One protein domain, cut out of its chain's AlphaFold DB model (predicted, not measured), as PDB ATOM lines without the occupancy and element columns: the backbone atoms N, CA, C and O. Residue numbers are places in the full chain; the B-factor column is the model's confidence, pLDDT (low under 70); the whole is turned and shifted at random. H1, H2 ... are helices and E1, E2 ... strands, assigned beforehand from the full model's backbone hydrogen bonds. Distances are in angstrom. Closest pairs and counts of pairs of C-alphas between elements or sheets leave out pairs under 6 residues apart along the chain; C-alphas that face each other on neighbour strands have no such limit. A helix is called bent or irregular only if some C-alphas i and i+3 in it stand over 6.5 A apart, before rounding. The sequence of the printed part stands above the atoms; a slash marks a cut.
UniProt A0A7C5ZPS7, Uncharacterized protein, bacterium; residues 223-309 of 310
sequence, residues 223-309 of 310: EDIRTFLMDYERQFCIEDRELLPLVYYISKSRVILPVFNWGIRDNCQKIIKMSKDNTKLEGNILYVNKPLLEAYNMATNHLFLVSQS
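AT A GLANCE: This is residues 223 to 309 of the 310 residues of an uncharacterized protein of bacterium (UniProt A0A7C5ZPS7). A twisted sheet of five strands has the short helix H1 and the longer H2 over one face and no named helix over the other; the long H3 leaves the sheet at the end of E5, crosses H2, and residues 302 to 309 stick out from the body. The printed part has 87 residues, with three named helices and five named strands in the order H1, E1, H2, E2, E3, E4, E5, H3. The mixed sheet runs E2, E1, E3, E5, E4, and the class is mixed, helices and strands. The whole is compact, with a radius of gyration of the C-alphas of 13.1 A and spans of 43 by 30 by 23 A.

HOW THE PARTS SIT: H1, residues 225 to 229, is on the sheet, over E5, residues 285 to 289, at a height over the sheet of 8.9 A. E1, residues 235 to 238, is parallel to its neighbour E2, residues 259 to 262, at 31 degrees, with N 261 and O 236 2.8 A apart. Between them in the chain comes H2, residues 241 to 253, in a strand-helix-strand unit, two parallel neighbour strands with a helix between, whose crossover is right-handed. H2 is on the same face of the sheet as H1, at a height over the sheet of 8.1 A; H2 and the sheet E2, E1, E3, E5, E4 form two layers, a sheet with a helix on one face. It lies over E3, residues 269 to 274, and only just over E1, on which 3 of its C-alphas fall; on the local plane it runs slantwise, at 37 degrees to E3. H1 and H2 are close but not clearly touching; their closest C-alphas, of Leu 229 and Ile 250, are 6.7 A apart. E3 is parallel to E1, with N 271 and O 237 2.8 A apart, and to E5, with N 286 and O 270 2.8 A apart. E4, residues 280 to 282, and E5 form an antiparallel hairpin, with N 282 and O 285 2.9 A apart. H3, residues 290 to 307, is not on the sheet. Its residues 293 to 300 alone touch H2, at a steep tilt of 58 degrees, the same way; the closest C-alphas, of Pro 245 and Asn 297, are 5.9 A apart. Every O i to N i+4 pair is within hydrogen-bond range in H1 and H3, and 7 of 9 in H2.

IN THESE COORDINATES: H1 begins at C-alpha 225 (-6.809, 42.232, -15.635) and is 6.1 A long. E1 measures 10.1 A, H2 19.4 A, E2 10.2 A, E3 16.0 A, E4 6.6 A and E5 12.9 A. H2 is irregular, with C-alphas 242 and 245 7.3 A apart. H3 is 26.3 A long and ends at C-alpha 307 (-14.584, 14.984, -8.670).

THE WHOLE: The C-alphas farthest apart, of Asp 266 and Ser 309, are 43.5 A apart. The body without residues 302 to 309 spans 28 by 24 by 24 A. The printed part has no cut, and no link is long. The mean pLDDT of the printed part is 84.3; residue 275 and residues 300 to 309 are under 70.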
ATOM      1  N   GLU A 223      -1.060  46.277 -16.687       91.31
ATOM      2  CA  GLU A 223      -1.872  47.194 -17.502       91.31
ATOM      3  C   GLU A 223      -3.279  46.634 -17.775       91.31
ATOM      4  O   GLU A 223      -4.191  47.369 -18.147       91.31
ATOM      5  N   ASP A 224      -3.476  45.330 -17.564       92.94
ATOM      6  CA  ASP A 224      -4.726  44.622 -17.824       92.94
ATOM      7  C   ASP A 224      -5.042  43.587 -16.729       92.94
ATOM      8  O   ASP A 224      -4.172  43.164 -15.962       92.94
ATOM      9  N   ILE A 225      -6.307  43.157 -16.664       91.75
ATOM     10  CA  ILE A 225      -6.809  42.232 -15.635       91.75
ATOM     11  C   ILE A 225      -6.093  40.875 -15.688       91.75
ATOM     12  O   ILE A 225      -5.802  40.299 -14.642       91.75
ATOM     13  N   ARG A 226      -5.794  40.345 -16.880       90.06
ATOM     14  CA  ARG A 226      -5.122  39.044 -17.010       90.06
ATOM     15  C   ARG A 226      -3.713  39.129 -16.434       90.06
ATOM     16  O   ARG A 226      -3.326  38.247 -15.671       90.06
ATOM     17  N   THR A 227      -2.981  40.185 -16.770       91.00
ATOM     18  CA  THR A 227      -1.647  40.444 -16.225       91.00
ATOM     19  C   THR A 227      -1.709  40.672 -14.717       91.00
ATOM     20  O   THR A 227      -0.892  40.111 -14.004       91.00
ATOM     21  N   PHE A 228      -2.708  41.396 -14.203       92.69
ATOM     22  CA  PHE A 228      -2.894  41.600 -12.760       92.69
ATOM     23  C   PHE A 228      -3.084  40.279 -12.003       92.69
ATOM     24  O   PHE A 228      -2.449  40.051 -10.976       92.69
ATOM     25  N   LEU A 229      -3.933  39.390 -12.525       90.50
ATOM     26  CA  LEU A 229      -4.226  38.099 -11.900       90.50
ATOM     27  C   LEU A 229      -3.045  37.122 -11.959       90.50
ATOM     28  O   LEU A 229      -2.977  36.222 -11.128       90.50
ATOM     29  N   MET A 230      -2.140  37.287 -12.925       88.56
ATOM     30  CA  MET A 230      -0.982  36.416 -13.150       88.56
ATOM     31  C   MET A 230       0.348  37.113 -12.865       88.56
ATOM     32  O   MET A 230       1.376  36.622 -13.310       88.56
ATOM     33  N   ASP A 231       0.355  38.256 -12.177       89.25
ATOM     34  CA  ASP A 231       1.581  39.030 -11.955       89.25
ATOM     35  C   ASP A 231       2.584  38.255 -11.072       89.25
ATOM     36  O   ASP A 231       2.337  37.125 -10.657       89.25
ATOM     37  N   TYR A 232       3.728  38.839 -10.734       92.56
ATOM     38  CA  TYR A 232       4.711  38.258  -9.817       92.56
ATOM     39  C   TYR A 232       4.438  38.594  -8.343       92.56
ATOM     40  O   TYR A 232       5.050  37.993  -7.467       92.56
ATOM     41  N   GLU A 233       3.497  39.498  -8.054       91.50
ATOM     42  CA  GLU A 233       3.074  39.861  -6.693       91.50
ATOM     43  C   GLU A 233       2.388  38.696  -5.973       91.50
ATOM     44  O   GLU A 233       1.465  38.066  -6.497       91.50
ATOM     45  N   ARG A 234       2.777  38.436  -4.726       91.00
ATOM     46  CA  ARG A 234       2.194  37.348  -3.926       91.00
ATOM     47  C   ARG A 234       1.035  37.806  -3.042       91.00
ATOM     48  O   ARG A 234       0.184  36.990  -2.710       91.00
ATOM     49  N   GLN A 235       1.006  39.071  -2.629       93.19
ATOM     50  CA  GLN A 235       0.091  39.541  -1.586       93.19
ATOM     51  C   GLN A 235      -1.180  40.158  -2.169       93.19
ATOM     52  O   GLN A 235      -1.128  41.175  -2.858       93.19
ATOM     53  N   PHE A 236      -2.325  39.583  -1.808       94.50
ATOM     54  CA  PHE A 236      -3.648  40.100  -2.143       94.50
ATOM     55  C   PHE A 236      -4.385  40.521  -0.886       94.50
ATOM     56  O   PHE A 236      -4.315  39.850   0.143       94.50
ATOM     57  N   CYS A 237      -5.146  41.597  -1.000       95.25
ATOM     58  CA  CYS A 237      -6.124  42.003  -0.013       95.25
ATOM     59  C   CYS A 237      -7.517  41.902  -0.605       95.25
ATOM     60  O   CYS A 237      -7.787  42.447  -1.677       95.25
ATOM     61  N   ILE A 238      -8.390  41.209   0.111       94.12
ATOM     62  CA  ILE A 238      -9.773  40.979  -0.289       94.12
ATOM     63  C   ILE A 238     -10.706  41.658   0.706       94.12
ATOM     64  O   ILE A 238     -10.531  41.557   1.923       94.12
ATOM     65  N   GLU A 239     -11.680  42.387   0.174       91.69
ATOM     66  CA  GLU A 239     -12.651  43.132   0.978       91.69
ATOM     67  C   GLU A 239     -13.808  42.249   1.463       91.69
ATOM     68  O   GLU A 239     -14.216  42.341   2.617       91.69
ATOM     69  N   ASP A 240     -14.312  41.371   0.590       90.62
ATOM     70  CA  ASP A 240     -15.551  40.618   0.797       90.62
ATOM     71  C   ASP A 240     -15.310  39.103   0.651       90.62
ATOM     72  O   ASP A 240     -14.567  38.648  -0.224       90.62
ATOM     73  N   ARG A 241     -15.967  38.302   1.499       90.44
ATOM     74  CA  ARG A 241     -15.959  36.830   1.438       90.44
ATOM     75  C   ARG A 241     -16.619  36.287   0.177       90.44
ATOM     76  O   ARG A 241     -16.275  35.192  -0.256       90.44
ATOM     77  N   GLU A 242     -17.512  37.033  -0.459       90.06
ATOM     78  CA  GLU A 242     -18.081  36.639  -1.753       90.06
ATOM     79  C   GLU A 242     -17.032  36.545  -2.874       90.06
ATOM     80  O   GLU A 242     -17.296  35.943  -3.913       90.06
ATOM     81  N   LEU A 243     -15.820  37.072  -2.664       91.38
ATOM     82  CA  LEU A 243     -14.692  36.936  -3.588       91.38
ATOM     83  C   LEU A 243     -13.964  35.584  -3.470       91.38
ATOM     84  O   LEU A 243     -13.080  35.303  -4.280       91.38
ATOM     85  N   LEU A 244     -14.321  34.728  -2.503       90.31
ATOM     86  CA  LEU A 244     -13.694  33.413  -2.299       90.31
ATOM     87  C   LEU A 244     -13.592  32.535  -3.564       90.31
ATOM     88  O   LEU A 244     -12.544  31.916  -3.753       90.31
ATOM     89  N   PRO A 245     -14.592  32.481  -4.465       89.62
ATOM     90  CA  PRO A 245     -14.490  31.701  -5.701       89.62
ATOM     91  C   PRO A 245     -13.369  32.201  -6.619       89.62
ATOM     92  O   PRO A 245     -12.606  31.410  -7.174       89.62
ATOM     93  N   LEU A 246     -13.220  33.524  -6.732       89.75
ATOM     94  CA  LEU A 246     -12.137  34.145  -7.493       89.75
ATOM     95  C   LEU A 246     -10.783  33.892  -6.819       89.75
ATOM     96  O   LEU A 246      -9.825  33.513  -7.486       89.75
ATOM     97  N   VAL A 247     -10.709  34.035  -5.495       91.12
ATOM     98  CA  VAL A 247      -9.511  33.725  -4.692       91.12
ATOM     99  C   VAL A 247      -9.054  32.283  -4.915       91.12
ATOM    100  O   VAL A 247      -7.868  32.031  -5.152       91.12
ATOM    101  N   TYR A 248      -9.990  31.334  -4.899       90.06
ATOM    102  CA  TYR A 248      -9.715  29.931  -5.195       90.06
ATOM    103  C   TYR A 248      -9.160  29.759  -6.614       90.06
ATOM    104  O   TYR A 248      -8.133  29.105  -6.801       90.06
ATOM    105  N   TYR A 249      -9.787  30.393  -7.608       87.69
ATOM    106  CA  TYR A 249      -9.329  30.346  -8.997       87.69
ATOM    107  C   TYR A 249      -7.906  30.902  -9.172       87.69
ATOM    108  O   TYR A 249      -7.065  30.260  -9.807       87.69
ATOM    109  N   ILE A 250      -7.597  32.053  -8.568       90.19
ATOM    110  CA  ILE A 250      -6.250  32.652  -8.588       90.19
ATOM    111  C   ILE A 250      -5.242  31.695  -7.938       90.19
ATOM    112  O   ILE A 250      -4.176  31.440  -8.490       90.19
ATOM    113  N   SER A 251      -5.601  31.088  -6.805       89.75
ATOM    114  CA  SER A 251      -4.738  30.128  -6.099       89.75
ATOM    115  C   SER A 251      -4.413  28.883  -6.924       89.75
ATOM    116  O   SER A 251      -3.352  28.293  -6.751       89.75
ATOM    117  N   LYS A 252      -5.330  28.456  -7.799       87.62
ATOM    118  CA  LYS A 252      -5.160  27.268  -8.648       87.62
ATOM    119  C   LYS A 252      -4.438  27.543  -9.960       87.62
ATOM    120  O   LYS A 252      -3.854  26.623 -10.518       87.62
ATOM    121  N   SER A 253      -4.520  28.767 -10.463       84.81
ATOM    122  CA  SER A 253      -3.994  29.122 -11.783       84.81
ATOM    123  C   SER A 253      -2.568  29.665 -11.749       84.81
ATOM    124  O   SER A 253      -1.882  29.630 -12.769       84.81
ATOM    125  N   ARG A 254      -2.097  30.142 -10.592       88.06
ATOM    126  CA  ARG A 254      -0.771  30.744 -10.458       88.06
ATOM    127  C   ARG A 254       0.299  29.744 -10.042       88.06
ATOM    128  O   ARG A 254       0.082  28.901  -9.179       88.06
ATOM    129  N   VAL A 255       1.490  29.922 -10.613       82.69
ATOM    130  CA  VAL A 255       2.706  29.199 -10.209       82.69
ATOM    131  C   VAL A 255       3.233  29.743  -8.878       82.69
ATOM    132  O   VAL A 255       3.535  28.979  -7.966       82.69
ATOM    133  N   ILE A 256       3.289  31.072  -8.741       89.38
ATOM    134  CA  ILE A 256       3.634  31.745  -7.483       89.38
ATOM    135  C   ILE A 256       2.392  31.745  -6.593       89.38
ATOM    136  O   ILE A 256       1.423  32.451  -6.873       89.38
ATOM    137  N   LEU A 257       2.426  30.939  -5.529       88.56
ATOM    138  CA  LEU A 257       1.282  30.735  -4.645       88.56
ATOM    139  C   LEU A 257       0.889  32.036  -3.930       88.56
ATOM    140  O   LEU A 257       1.651  32.496  -3.073       88.56
ATOM    141  N   PRO A 258      -0.286  32.618  -4.216       91.56
ATOM    142  CA  PRO A 258      -0.724  33.861  -3.593       91.56
ATOM    143  C   PRO A 258      -0.969  33.706  -2.083       91.56
ATOM    144  O   PRO A 258      -1.295  32.629  -1.582       91.56
ATOM    145  N   VAL A 259      -0.841  34.813  -1.359       92.25
ATOM    146  CA  VAL A 259      -1.202  34.976   0.053       92.25
ATOM    147  C   VAL A 259      -2.324  35.999   0.118       92.25
ATOM    148  O   VAL A 259      -2.160  37.129  -0.343       92.25
ATOM    149  N   PHE A 260      -3.458  35.606   0.693       93.19
ATOM    150  CA  PHE A 260      -4.631  36.464   0.815       93.19
ATOM    151  C   PHE A 260      -4.787  36.963   2.244       93.19
ATOM    152  O   PHE A 260      -4.807  36.177   3.190       93.19
ATOM    153  N   ASN A 261      -4.948  38.273   2.376       93.62
ATOM    154  CA  ASN A 261      -5.260  38.954   3.619       93.62
ATOM    155  C   ASN A 261      -6.681  39.515   3.554       93.62
ATOM    156  O   ASN A 261      -7.102  40.062   2.534       93.62
ATOM    157  N   TRP A 262      -7.409  39.408   4.660       92.00
ATOM    158  CA  TRP A 262      -8.715  40.043   4.801       92.00
ATOM    159  C   TRP A 262      -8.558  41.525   5.150       92.00
ATOM    160  O   TRP A 262      -7.768  41.883   6.030       92.00
ATOM    161  N   GLY A 263      -9.347  42.366   4.483       89.62
ATOM    162  CA  GLY A 263      -9.337  43.817   4.651       89.62
ATOM    163  C   GLY A 263      -8.335  44.519   3.736       89.62
ATOM    164  O   GLY A 263      -7.299  43.971   3.365       89.62
ATOM    165  N   ILE A 264      -8.656  45.757   3.362       89.69
ATOM    166  CA  ILE A 264      -7.850  46.560   2.440       89.69
ATOM    167  C   ILE A 264      -6.655  47.182   3.174       89.69
ATOM    168  O   ILE A 264      -6.822  47.861   4.183       89.69
ATOM    169  N   ARG A 265      -5.447  46.954   2.646       90.62
ATOM    170  CA  ARG A 265      -4.173  47.513   3.134       90.62
ATOM    171  C   ARG A 265      -3.363  48.050   1.960       90.62
ATOM    172  O   ARG A 265      -3.624  47.681   0.820       90.62
ATOM    173  N   ASP A 266      -2.378  48.902   2.209       85.62
ATOM    174  CA  ASP A 266      -1.650  49.570   1.119       85.62
ATOM    175  C   ASP A 266      -0.517  48.744   0.502       85.62
ATOM    176  O   ASP A 266      -0.060  49.048  -0.596       85.62
ATOM    177  N   ASN A 267      -0.109  47.652   1.148       86.12
ATOM    178  CA  ASN A 267       1.025  46.821   0.741       86.12
ATOM    179  C   ASN A 267       0.646  45.567  -0.073       86.12
ATOM    180  O   ASN A 267       1.404  44.603  -0.104       86.12
ATOM    181  N   CYS A 268      -0.523  45.550  -0.709       90.38
ATOM    182  CA  CYS A 268      -1.047  44.388  -1.427       90.38
ATOM    183  C   CYS A 268      -1.825  44.801  -2.681       90.38
ATOM    184  O   CYS A 268      -2.284  45.938  -2.821       90.38
ATOM    185  N   GLN A 269      -2.006  43.851  -3.596       92.81
ATOM    186  CA  GLN A 269      -2.963  43.976  -4.690       92.81
ATOM    187  C   GLN A 269      -4.385  43.847  -4.137       92.81
ATOM    188  O   GLN A 269      -4.705  42.886  -3.439       92.81
ATOM    189  N   LYS A 270      -5.245  44.824  -4.414       95.00
ATOM    190  CA  LYS A 270      -6.583  44.914  -3.818       95.00
ATOM    191  C   LYS A 270      -7.602  44.282  -4.766       95.00
ATOM    192  O   LYS A 270      -7.602  44.587  -5.956       95.00
ATOM    193  N   ILE A 271      -8.476  43.424  -4.251       94.00
ATOM    194  CA  ILE A 271      -9.639  42.903  -4.978       94.00
ATOM    195  C   ILE A 271     -10.886  43.347  -4.221       94.00
ATOM    196  O   ILE A 271     -11.099  42.973  -3.064       94.00
ATOM    197  N   ILE A 272     -11.684  44.174  -4.885       92.94
ATOM    198  CA  ILE A 272     -12.835  44.876  -4.320       92.94
ATOM    199  C   ILE A 272     -14.074  44.452  -5.094       92.94
ATOM    200  O   ILE A 272     -14.076  44.416  -6.327       92.94
ATOM    201  N   LYS A 273     -15.148  44.139  -4.377       89.12
ATOM    202  CA  LYS A 273     -16.428  43.808  -5.000       89.12
ATOM    203  C   LYS A 273     -17.170  45.100  -5.329       89.12
ATOM    204  O   LYS A 273     -17.273  46.000  -4.503       89.12
ATOM    205  N   MET A 274     -17.732  45.187  -6.529       85.31
ATOM    206  CA  MET A 274     -18.591  46.300  -6.928       85.31
ATOM    207  C   MET A 274     -20.007  45.835  -7.252       85.31
ATOM    208  O   MET A 274     -20.228  44.747  -7.779       85.31
ATOM    209  N   SER A 275     -20.967  46.724  -6.998       66.44
ATOM    210  CA  SER A 275     -22.367  46.573  -7.409       66.44
ATOM    211  C   SER A 275     -22.619  46.900  -8.887       66.44
ATOM    212  O   SER A 275     -23.688  46.583  -9.393       66.44
ATOM    213  N   LYS A 276     -21.662  47.542  -9.574       70.81
ATOM    214  CA  LYS A 276     -21.788  47.981 -10.976       70.81
ATOM    215  C   LYS A 276     -21.529  46.852 -11.978       70.81
ATOM    216  O   LYS A 276     -20.901  45.849 -11.653       70.81
ATOM    217  N   ASP A 277     -21.938  47.084 -13.224       70.38
ATOM    218  CA  ASP A 277     -21.967  46.074 -14.288       70.38
ATOM    219  C   ASP A 277     -20.606  45.702 -14.887       70.38
ATOM    220  O   ASP A 277     -20.519  44.682 -15.566       70.38
ATOM    221  N   ASN A 278     -19.529  46.456 -14.628       83.50
ATOM    222  CA  ASN A 278     -18.244  46.251 -15.307       83.50
ATOM    223  C   ASN A 278     -17.098  45.963 -14.332       83.50
ATOM    224  O   ASN A 278     -16.805  46.766 -13.445       83.50
ATOM    225  N   THR A 279     -16.413  44.841 -14.561       90.75
ATOM    226  CA  THR A 279     -15.118  44.531 -13.944       90.75
ATOM    227  C   THR A 279     -14.046  45.418 -14.568       90.75
ATOM    228  O   THR A 279     -13.958  45.509 -15.793       90.75
ATOM    229  N   LYS A 280     -13.230  46.077 -13.744       92.88
ATOM    230  CA  LYS A 280     -12.178  46.994 -14.206       92.88
ATOM    231  C   LYS A 280     -10.950  46.939 -13.304       92.88
ATOM    232  O   LYS A 280     -11.058  46.635 -12.119       92.88
ATOM    233  N   LEU A 281      -9.797  47.268 -13.873       93.00
ATOM    234  CA  LEU A 281      -8.537  47.433 -13.155       93.00
ATOM    235  C   LEU A 281      -8.201  48.926 -13.090       93.00
ATOM    236  O   LEU A 281      -8.145  49.581 -14.128       93.00
ATOM    237  N   GLU A 282      -7.972  49.453 -11.890       92.62
ATOM    238  CA  GLU A 282      -7.483  50.820 -11.684       92.62
ATOM    239  C   GLU A 282      -6.261  50.775 -10.766       92.62
ATOM    240  O   GLU A 282      -6.360  50.494  -9.571       92.62
ATOM    241  N   GLY A 283      -5.077  51.004 -11.339       90.00
ATOM    242  CA  GLY A 283      -3.816  50.871 -10.612       90.00
ATOM    243  C   GLY A 283      -3.615  49.447 -10.081       90.00
ATOM    244  O   GLY A 283      -3.563  48.491 -10.849       90.00
ATOM    245  N   ASN A 284      -3.495  49.299  -8.759       91.50
ATOM    246  CA  ASN A 284      -3.356  48.003  -8.082       91.50
ATOM    247  C   ASN A 284      -4.683  47.447  -7.535       91.50
ATOM    248  O   ASN A 284      -4.652  46.559  -6.676       91.50
ATOM    249  N   ILE A 285      -5.824  47.975  -7.991       94.25
ATOM    250  CA  ILE A 285      -7.156  47.600  -7.513       94.25
ATOM    251  C   ILE A 285      -7.959  46.959  -8.639       94.25
ATOM    252  O   ILE A 285      -8.297  47.604  -9.633       94.25
ATOM    253  N   LEU A 286      -8.308  45.687  -8.457       94.56
ATOM    254  CA  LEU A 286      -9.257  44.979  -9.299       94.56
ATOM    255  C   LEU A 286     -10.658  45.102  -8.706       94.56
ATOM    256  O   LEU A 286     -10.965  44.529  -7.660       94.56
ATOM    257  N   TYR A 287     -11.517  45.815  -9.418       93.69
ATOM    258  CA  TYR A 287     -12.933  45.904  -9.118       93.69
ATOM    259  C   TYR A 287     -13.687  44.799  -9.849       93.69
ATOM    260  O   TYR A 287     -13.646  44.729 -11.078       93.69
ATOM    261  N   VAL A 288     -14.382  43.948  -9.101       93.12
ATOM    262  CA  VAL A 288     -15.049  42.746  -9.610       93.12
ATOM    263  C   VAL A 288     -16.561  42.928  -9.558       93.12
ATOM    264  O   VAL A 288     -17.116  43.214  -8.496       93.12
ATOM    265  N   ASN A 289     -17.234  42.751 -10.697       90.94
ATOM    266  CA  ASN A 289     -18.694  42.797 -10.757       90.94
ATOM    267  C   ASN A 289     -19.339  41.481 -10.272       90.94
ATOM    268  O   ASN A 289     -18.731  40.406 -10.278       90.94
ATOM    269  N   LYS A 290     -20.616  41.557  -9.891       85.56
ATOM    270  CA  LYS A 290     -21.389  40.391  -9.440       85.56
ATOM    271  C   LYS A 290     -21.541  39.291 -10.513       85.56
ATOM    272  O   LYS A 290     -21.303  38.131 -10.175       85.56
ATOM    273  N   PRO A 291     -21.851  39.595 -11.792       84.69
ATOM    274  CA  PRO A 291     -21.979  38.561 -12.825       84.69
ATOM    275  C   PRO A 291     -20.720  37.705 -13.024       84.69
ATOM    276  O   PRO A 291     -20.827  36.504 -13.268       84.69
ATOM    277  N   LEU A 292     -19.522  38.290 -12.905       82.56
ATOM    278  CA  LEU A 292     -18.271  37.538 -13.012       82.56
ATOM    279  C   LEU A 292     -18.096  36.575 -11.830       82.56
ATOM    280  O   LEU A 292     -17.686  35.434 -12.032       82.56
ATOM    281  N   LEU A 293     -18.450  36.996 -10.613       83.44
ATOM    282  CA  LEU A 293     -18.419  36.126  -9.430       83.44
ATOM    283  C   LEU A 293     -19.398  34.955  -9.556       83.44
ATOM    284  O   LEU A 293     -19.047  33.821  -9.233       83.44
ATOM    285  N   GLU A 294     -20.601  35.205 -10.074       83.94
ATOM    286  CA  GLU A 294     -21.586  34.153 -10.356       83.94
ATOM    287  C   GLU A 294     -21.062  33.148 -11.393       83.94
ATOM    288  O   GLU A 294     -21.204  31.938 -11.200       83.94
ATOM    289  N   ALA A 295     -20.377  33.616 -12.442       82.25
ATOM    290  CA  ALA A 295     -19.756  32.740 -13.434       82.25
ATOM    291  C   ALA A 295     -18.671  31.833 -12.820       82.25
ATOM    292  O   ALA A 295     -18.627  30.636 -13.121       82.25
ATOM    293  N   TYR A 296     -17.834  32.365 -11.921       80.50
ATOM    294  CA  TYR A 296     -16.841  31.559 -11.202       80.50
ATOM    295  C   TYR A 296     -17.490  30.528 -10.271       80.50
ATOM    296  O   TYR A 296     -17.060  29.376 -10.266       80.50
ATOM    297  N   ASN A 297     -18.553  30.902  -9.553       76.75
ATOM    298  CA  ASN A 297     -19.315  29.993  -8.688       76.75
ATOM    299  C   ASN A 297     -19.910  28.803  -9.454       76.75
ATOM    300  O   ASN A 297     -19.849  27.659  -8.995       76.75
ATOM    301  N   MET A 298     -20.474  29.055 -10.638       76.56
ATOM    302  CA  MET A 298     -21.013  27.990 -11.487       76.56
ATOM    303  C   MET A 298     -19.909  27.035 -11.959       76.56
ATOM    304  O   MET A 298     -20.093  25.817 -11.925       76.56
ATOM    305  N   ALA A 299     -18.744  27.570 -12.338       70.56
ATOM    306  CA  ALA A 299     -17.607  26.764 -12.777       70.56
ATOM    307  C   ALA A 299     -17.027  25.890 -11.648       70.56
ATOM    308  O   ALA A 299     -16.712  24.719 -11.874       70.56
ATOM    309  N   THR A 300     -16.920  26.415 -10.423       64.12
ATOM    310  CA  THR A 300     -16.405  25.655  -9.270       64.12
ATOM    311  C   THR A 300     -17.343  24.531  -8.845       64.12
ATOM    312  O   THR A 300     -16.872  23.434  -8.543       64.12
ATOM    313  N   ASN A 301     -18.659  24.753  -8.888       61.56
ATOM    314  CA  ASN A 301     -19.643  23.717  -8.555       61.56
ATOM    315  C   ASN A 301     -19.610  22.562  -9.561       61.56
ATOM    316  O   ASN A 301     -19.706  21.397  -9.178       61.56
ATOM    317  N   HIS A 302     -19.395  22.869 -10.842       58.72
ATOM    318  CA  HIS A 302     -19.295  21.845 -11.875       58.72
ATOM    319  C   HIS A 302     -18.020  20.991 -11.743       58.72
ATOM    320  O   HIS A 302     -18.051  19.796 -12.028       58.72
ATOM    321  N   LEU A 303     -16.910  21.576 -11.276       53.06
ATOM    322  CA  LEU A 303     -15.667  20.847 -10.992       53.06
ATOM    323  C   LEU A 303     -15.790  19.939  -9.760       53.06
ATOM    324  O   LEU A 303     -15.289  18.816  -9.777       53.06
ATOM    325  N   PHE A 304     -16.490  20.394  -8.717       49.16
ATOM    326  CA  PHE A 304     -16.727  19.593  -7.514       49.16
ATOM    327  C   PHE A 304     -17.579  18.354  -7.812       49.16
ATOM    328  O   PHE A 304     -17.223  17.254  -7.392       49.16
ATOM    329  N   LEU A 305     -18.640  18.507  -8.609       41.38
ATOM    330  CA  LEU A 305     -19.518  17.397  -8.992       41.38
ATOM    331  C   LEU A 305     -18.801  16.334  -9.837       41.38
ATOM    332  O   LEU A 305     -19.044  15.148  -9.651       41.38
ATOM    333  N   VAL A 306     -17.864  16.734 -10.703       49.84
ATOM    334  CA  VAL A 306     -17.067  15.791 -11.514       49.84
ATOM    335  C   VAL A 306     -16.010  15.055 -10.677       49.84
ATOM    336  O   VAL A 306     -15.629  13.935 -11.014       49.84
ATOM    337  N   SER A 307     -15.537  15.647  -9.574       40.12
ATOM    338  CA  SER A 307     -14.584  14.984  -8.670       40.12
ATOM    339  C   SER A 307     -15.212  13.948  -7.735       40.12
ATOM    340  O   SER A 307     -14.494  13.071  -7.275       40.12
ATOM    341  N   GLN A 308     -16.522  14.024  -7.468       44.78
ATOM    342  CA  GLN A 308     -17.229  13.046  -6.624       44.78
ATOM    343  C   GLN A 308     -17.810  11.862  -7.408       44.78
ATOM    344  O   GLN A 308     -18.318  10.918  -6.811       44.78
ATOM    345  N   SER A 309     -17.743  11.901  -8.739       47.34
ATOM    346  CA  SER A 309     -18.198  10.821  -9.619       47.34
ATOM    347  C   SER A 309     -17.061   9.905 -10.101       47.34
ATOM    348  O   SER A 309     -17.220   9.230 -11.118       47.34
TER     349      SER A 309